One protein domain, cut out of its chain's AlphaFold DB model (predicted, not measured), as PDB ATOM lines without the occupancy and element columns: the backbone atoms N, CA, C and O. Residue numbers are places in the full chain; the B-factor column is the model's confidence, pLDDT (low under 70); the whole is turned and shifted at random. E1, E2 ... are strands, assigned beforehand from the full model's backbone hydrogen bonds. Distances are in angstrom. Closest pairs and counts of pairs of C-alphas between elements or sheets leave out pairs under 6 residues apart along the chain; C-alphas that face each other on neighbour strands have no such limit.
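This is residues 126 to 177 of the 183 residues of an uncharacterized protein of Theileria parva (UniProt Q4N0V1). Three hairpins follow one another along the printed part: the first, E1 and E2, and the last, E5 and E6, join side by side into one curled, twisted sheet, while E3 and E4 between them form a separate two-stranded sheet set off from it. The turns of the first and second hairpins lie at the two ends of the longest axis. The printed part has 52 residues, no named helix and six strands, E1 to E6; it is all strand, with sheet orders E2 - E1 - E5 - E6 and E3 - E4, both antiparallel. It is only just compact, close to loose, with a radius of gyration of the C-alphas of 11.7 A and spans of 39 by 26 by 15 A.

Start at E1, residues 126 to 130, which forms a hairpin with E2, residues 136 to 138; look for N 129 and O 137, 2.8 A apart. Further on, E3, residues 144 to 148, and E4, residues 154 to 158, form a hairpin, with N 145 and O 157 at 2.8 A. E5, residues 166 to 169, is antiparallel to E1, with N 128 and O 166 at 2.8 A. E1's pairing is staggered: 126 to 128 pair with E5, 128 to 130 with E2. E6, residues 172 to 176, closes a hairpin with E5, where N 167 and O 175 are 2.8 A apart. E3 is apart from E1, E2, E5 and E6.

Find C-alpha 126 at (145.156, 200.367, 181.797); E1 runs 13.6 A from there. E3 starts at (145.467, 195.795, 170.927) and spans 13.5 A, E4 12.9 A. E6 ends at C-alpha 176, (142.330, 190.025, 186.692).

The C-alphas of Glu 133 and Gly 150, the two farthest apart, are 39.0 A apart. The printed part has no cut, and no link is long. Look for pLDDT under 70 at residues 141, 146, 148 to 154 and 169 to 173.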
ATOM      1  N   LYS A 126     143.797 200.882 181.991       78.50
ATOM      2  CA  LYS A 126     145.156 200.367 181.797       78.50
ATOM      3  C   LYS A 126     145.112 198.859 181.659       78.50
ATOM      4  O   LYS A 126     144.639 198.158 182.555       78.50
ATOM      5  N   LEU A 127     145.656 198.370 180.553       80.31
ATOM      6  CA  LEU A 127     145.797 196.952 180.260       80.31
ATOM      7  C   LEU A 127     147.197 196.485 180.647       80.31
ATOM      8  O   LEU A 127     148.191 197.149 180.352       80.31
ATOM      9  N   TYR A 128     147.274 195.331 181.295       86.62
ATOM     10  CA  TYR A 128     148.524 194.721 181.725       86.62
ATOM     11  C   TYR A 128     148.672 193.331 181.114       86.62
ATOM     12  O   TYR A 128     147.699 192.605 180.906       86.62
ATOM     13  N   THR A 129     149.917 192.968 180.841       90.88
ATOM     14  CA  THR A 129     150.342 191.637 180.411       90.88
ATOM     15  C   THR A 129     151.442 191.125 181.335       90.88
ATOM     16  O   THR A 129     151.838 191.816 182.274       90.88
ATOM     17  N   LYS A 130     151.941 189.915 181.086       89.69
ATOM     18  CA  LYS A 130     153.102 189.373 181.790       89.69
ATOM     19  C   LYS A 130     154.342 189.449 180.918       89.69
ATOM     20  O   LYS A 130     154.286 189.089 179.746       89.69
ATOM     21  N   ASP A 131     155.443 189.894 181.507       84.75
ATOM     22  CA  ASP A 131     156.761 189.774 180.894       84.75
ATOM     23  C   ASP A 131     157.285 188.327 180.962       84.75
ATOM     24  O   ASP A 131     156.617 187.410 181.456       84.75
ATOM     25  N   ASN A 132     158.499 188.119 180.450       86.31
ATOM     26  CA  ASN A 132     159.160 186.811 180.439       86.31
ATOM     27  C   ASN A 132     159.430 186.259 181.850       86.31
ATOM     28  O   ASN A 132     159.592 185.053 182.011       86.31
ATOM     29  N   GLU A 133     159.450 187.123 182.865       87.88
ATOM     30  CA  GLU A 133     159.645 186.772 184.275       87.88
ATOM     31  C   GLU A 133     158.304 186.523 184.993       87.88
ATOM     32  O   GLU A 133     158.264 186.157 186.167       87.88
ATOM     33  N   GLY A 134     157.179 186.681 184.287       82.69
ATOM     34  CA  GLY A 134     155.835 186.470 184.814       82.69
ATOM     35  C   GLY A 134     155.281 187.648 185.620       82.69
ATOM     36  O   GLY A 134     154.212 187.505 186.230       82.69
ATOM     37  N   LYS A 135     155.960 188.798 185.617       86.81
ATOM     38  CA  LYS A 135     155.551 190.020 186.312       86.81
ATOM     39  C   LYS A 135     154.556 190.810 185.468       86.81
ATOM     40  O   LYS A 135     154.682 190.899 184.251       86.81
ATOM     41  N   ASN A 136     153.565 191.414 186.128       80.62
ATOM     42  CA  ASN A 136     152.612 192.294 185.457       80.62
ATOM     43  C   ASN A 136     153.306 193.584 184.991       80.62
ATOM     44  O   ASN A 136     153.822 194.355 185.805       80.62
ATOM     45  N   VAL A 137     153.265 193.830 183.687       84.25
ATOM     46  CA  VAL A 137     153.784 195.021 183.007       84.25
ATOM     47  C   VAL A 137     152.684 195.638 182.145       84.25
ATOM     48  O   VAL A 137     151.727 194.956 181.782       84.25
ATOM     49  N   LEU A 138     152.788 196.933 181.835       78.44
ATOM     50  CA  LEU A 138     151.831 197.583 180.933       78.44
ATOM     51  C   LEU A 138     151.858 196.903 179.564       78.44
ATOM     52  O   LEU A 138     152.928 196.635 179.017       78.44
ATOM     53  N   MET A 139     150.673 196.624 179.027       81.31
ATOM     54  CA  MET A 139     150.541 196.017 177.714       81.31
ATOM     55  C   MET A 139     150.987 197.015 176.633       81.31
ATOM     56  O   MET A 139     150.503 198.148 176.625       81.31
ATOM     57  N   PRO A 140     151.881 196.612 175.715       79.38
ATOM     58  CA  PRO A 140     152.241 197.423 174.558       79.38
ATOM     59  C   PRO A 140     151.019 197.787 173.700       79.38
ATOM     60  O   PRO A 140     150.125 196.965 173.493       79.38
ATOM     61  N   THR A 141     150.981 199.016 173.183       69.62
ATOM     62  CA  THR A 141     149.847 199.535 172.393       69.62
ATOM     63  C   THR A 141     149.706 198.876 171.024       69.62
ATOM     64  O   THR A 141     148.652 198.956 170.410       69.62
ATOM     65  N   ASP A 142     150.739 198.199 170.531       76.31
ATOM     66  CA  ASP A 142     150.691 197.441 169.286       76.31
ATOM     67  C   ASP A 142     150.013 196.073 169.442       76.31
ATOM     68  O   ASP A 142     149.743 195.437 168.426       76.31
ATOM     69  N   MET A 143     149.684 195.638 170.665       72.19
ATOM     70  CA  MET A 143     149.037 194.354 170.964       72.19
ATOM     71  C   MET A 143     147.504 194.411 171.004       72.19
ATOM     72  O   MET A 143     146.856 193.361 171.103       72.19
ATOM     73  N   TYR A 144     146.912 195.598 170.926       77.44
ATOM     74  CA  TYR A 144     145.467 195.795 170.927       77.44
ATOM     75  C   TYR A 144     145.085 197.012 170.087       77.44
ATOM     76  O   TYR A 144     145.911 197.883 169.835       77.44
ATOM     77  N   ASP A 145     143.832 197.055 169.663       73.00
ATOM     78  CA  ASP A 145     143.233 198.186 168.967       73.00
ATOM     79  C   ASP A 145     142.099 198.750 169.834       73.00
ATOM     80  O   ASP A 145     141.475 198.013 170.605       73.00
ATOM     81  N   VAL A 146     141.860 200.059 169.742       69.62
ATOM     82  CA  VAL A 146     140.785 200.740 170.475       69.62
ATOM     83  C   VAL A 146     139.832 201.360 169.468       69.62
ATOM     84  O   VAL A 146     140.231 202.216 168.676       69.62
ATOM     85  N   GLU A 147     138.577 200.934 169.515       70.62
ATOM     86  CA  GLU A 147     137.510 201.443 168.662       70.62
ATOM     87  C   GLU A 147     136.450 202.156 169.500       70.62
ATOM     88  O   GLU A 147     136.110 201.731 170.605       70.62
ATOM     89  N   PHE A 148     135.918 203.249 168.955       57.16
ATOM     90  CA  PHE A 148     134.798 203.979 169.534       57.16
ATOM     91  C   PHE A 148     133.569 203.747 168.664       57.16
ATOM     92  O   PHE A 148     133.589 204.068 167.475       57.16
ATOM     93  N   ASN A 149     132.504 203.196 169.240       55.84
ATOM     94  CA  ASN A 149     131.302 202.842 168.481       55.84
ATOM     95  C   ASN A 149     130.219 203.941 168.475       55.84
ATOM     96  O   ASN A 149     129.116 203.694 167.999       55.84
ATOM     97  N   GLY A 150     130.525 205.154 168.953       45.81
ATOM     98  CA  GLY A 150     129.601 206.294 168.911       45.81
ATOM     99  C   GLY A 150     128.680 206.436 170.126       45.81
ATOM    100  O   GLY A 150     128.020 207.462 170.239       45.81
ATOM    101  N   GLU A 151     128.655 205.458 171.038       44.00
ATOM    102  CA  GLU A 151     127.733 205.410 172.188       44.00
ATOM    103  C   GLU A 151     128.462 205.409 173.545       44.00
ATOM    104  O   GLU A 151     128.087 204.675 174.457       44.00
ATOM    105  N   ASP A 152     129.540 206.185 173.686       54.06
ATOM    106  CA  ASP A 152     130.364 206.248 174.912       54.06
ATOM    107  C   ASP A 152     130.952 204.891 175.355       54.06
ATOM    108  O   ASP A 152     131.347 204.705 176.508       54.06
ATOM    109  N   VAL A 153     131.048 203.931 174.429       54.97
ATOM    110  CA  VAL A 153     131.692 202.636 174.655       54.97
ATOM    111  C   VAL A 153     133.028 202.595 173.920       54.97
ATOM    112  O   VAL A 153     133.098 202.664 172.691       54.97
ATOM    113  N   GLU A 154     134.095 202.429 174.697       64.88
ATOM    114  CA  GLU A 154     135.415 202.066 174.191       64.88
ATOM    115  C   GLU A 154     135.526 200.542 174.096       64.88
ATOM    116  O   GLU A 154     135.361 199.817 175.082       64.88
ATOM    117  N   VAL A 155     135.818 200.044 172.899       73.69
ATOM    118  CA  VAL A 155     136.004 198.618 172.633       73.69
ATOM    119  C   VAL A 155     137.494 198.342 172.468       73.69
ATOM    120  O   VAL A 155     138.130 198.852 171.549       73.69
ATOM    121  N   TYR A 156     138.045 197.518 173.360       79.31
ATOM    122  CA  TYR A 156     139.437 197.071 173.314       79.31
ATOM    123  C   TYR A 156     139.507 195.696 172.643       79.31
ATOM    124  O   TYR A 156     139.027 194.696 173.188       79.31
ATOM    125  N   SER A 157     140.127 195.643 171.468       80.56
ATOM    126  CA  SER A 157     140.246 194.443 170.638       80.56
ATOM    127  C   SER A 157     141.672 193.908 170.698       80.56
ATOM    128  O   SER A 157     142.607 194.551 170.231       80.56
ATOM    129  N   PHE A 158     141.872 192.725 171.280       86.25
ATOM    130  CA  PHE A 158     143.208 192.134 171.400       86.25
ATOM    131  C   PHE A 158     143.650 191.462 170.099       86.25
ATOM    132  O   PHE A 158     142.934 190.625 169.543       86.25
ATOM    133  N   LYS A 159     144.871 191.766 169.654       85.06
ATOM    134  CA  LYS A 159     145.473 191.105 168.492       85.06
ATOM    135  C   LYS A 159     145.816 189.649 168.799       85.06
ATOM    136  O   LYS A 159     145.904 189.211 169.949       85.06
ATOM    137  N   LYS A 160     146.012 188.861 167.741       85.62
ATOM    138  CA  LYS A 160     146.324 187.433 167.863       85.62
ATOM    139  C   LYS A 160     147.622 187.232 168.654       85.62
ATOM    140  O   LYS A 160     148.664 187.749 168.275       85.62
ATOM    141  N   GLY A 161     147.556 186.427 169.714       83.06
ATOM    142  CA  GLY A 161     148.703 186.118 170.579       83.06
ATOM    143  C   GLY A 161     148.854 187.046 171.788       83.06
ATOM    144  O   GLY A 161     149.586 186.697 172.714       83.06
ATOM    145  N   SER A 162     148.122 188.159 171.831       85.62
ATOM    146  CA  SER A 162     148.101 189.067 172.975       85.62
ATOM    147  C   SER A 162     147.443 188.408 174.189       85.62
ATOM    148  O   SER A 162     146.413 187.740 174.077       85.62
ATOM    149  N   LYS A 163     148.034 188.598 175.375       87.50
ATOM    150  CA  LYS A 163     147.528 188.054 176.645       87.50
ATOM    151  C   LYS A 163     147.326 189.177 177.651       87.50
ATOM    152  O   LYS A 163     148.298 189.665 178.223       87.50
ATOM    153  N   CYS A 164     146.077 189.576 177.874       86.25
ATOM    154  CA  CYS A 164     145.730 190.506 178.947       86.25
ATOM    155  C   CYS A 164     145.581 189.735 180.256       86.25
ATOM    156  O   CYS A 164     144.859 188.740 180.312       86.25
ATOM    157  N   THR A 165     146.283 190.176 181.297       89.25
ATOM    158  CA  THR A 165     146.265 189.536 182.617       89.25
ATOM    159  C   THR A 165     145.616 190.393 183.685       89.25
ATOM    160  O   THR A 165     145.211 189.852 184.708       89.25
ATOM    161  N   MET A 166     145.501 191.702 183.471       80.44
ATOM    162  CA  MET A 166     144.874 192.607 184.423       80.44
ATOM    163  C   MET A 166     144.409 193.881 183.718       80.44
ATOM    164  O   MET A 166     145.096 194.408 182.844       80.44
ATOM    165  N   VAL A 167     143.246 194.377 184.121       79.56
ATOM    166  CA  VAL A 167     142.673 195.646 183.679       79.56
ATOM    167  C   VAL A 167     142.479 196.503 184.918       79.56
ATOM    168  O   VAL A 167     141.855 196.073 185.894       79.56
ATOM    169  N   LYS A 168     143.002 197.723 184.881       72.69
ATOM    170  CA  LYS A 168     142.756 198.715 185.922       72.69
ATOM    171  C   LYS A 168     141.970 199.883 185.366       72.69
ATOM    172  O   LYS A 168     142.291 200.349 184.280       72.69
ATOM    173  N   LEU A 169     140.995 200.362 186.128       58.81
ATOM    174  CA  LEU A 169     140.501 201.723 185.996       58.81
ATOM    175  C   LEU A 169     141.310 202.535 186.997       58.81
ATOM    176  O   LEU A 169     141.051 202.552 188.201       58.81
ATOM    177  N   GLY A 170     142.424 203.038 186.499       64.25
ATOM    178  CA  GLY A 170     143.390 203.734 187.312       64.25
ATOM    179  C   GLY A 170     144.205 202.904 188.254       64.25
ATOM    180  O   GLY A 170     144.931 201.998 187.844       64.25
ATOM    181  N   ASN A 171     144.079 203.223 189.538       61.38
ATOM    182  CA  ASN A 171     144.677 202.422 190.594       61.38
ATOM    183  C   ASN A 171     143.765 201.262 191.013       61.38
ATOM    184  O   ASN A 171     144.245 200.317 191.641       61.38
ATOM    185  N   CYS A 172     142.488 201.289 190.621       50.59
ATOM    186  CA  CYS A 172     141.517 200.255 190.938       50.59
ATOM    187  C   CYS A 172     141.626 199.101 189.943       50.59
ATOM    188  O   CYS A 172     141.436 199.268 188.739       50.59
ATOM    189  N   VAL A 173     141.913 197.905 190.449       67.88
ATOM    190  CA  VAL A 173     141.845 196.676 189.658       67.88
ATOM    191  C   VAL A 173     140.377 196.338 189.426       67.88
ATOM    192  O   VAL A 173     139.652 196.073 190.381       67.88
ATOM    193  N   ILE A 174     139.940 196.353 188.167       73.50
ATOM    194  CA  ILE A 174     138.553 196.024 187.801       73.50
ATOM    195  C   ILE A 174     138.427 194.611 187.225       73.50
ATOM    196  O   ILE A 174     137.337 194.041 187.217       73.50
ATOM    197  N   TRP A 175     139.533 194.034 186.749       81.00
ATOM    198  CA  TRP A 175     139.578 192.661 186.261       81.00
ATOM    199  C   TRP A 175     140.991 192.083 186.358       81.00
ATOM    200  O   TRP A 175     141.963 192.757 186.017       81.00
ATOM    201  N   GLU A 176     141.098 190.814 186.750       83.56
ATOM    202  CA  GLU A 176     142.330 190.025 186.692       83.56
ATOM    203  C   GLU A 176     142.061 188.654 186.073       83.56
ATOM    204  O   GLU A 176     141.010 188.040 186.271       83.56
ATOM    205  N   TYR A 177     143.039 188.167 185.317       79.31
ATOM    206  CA  TYR A 177     143.015 186.830 184.756       79.31
ATOM    207  C   TYR A 177     143.334 185.797 185.841       79.31
ATOM    208  O   TYR A 177     144.492 185.576 186.206       79.31
TER     209      TYR A 177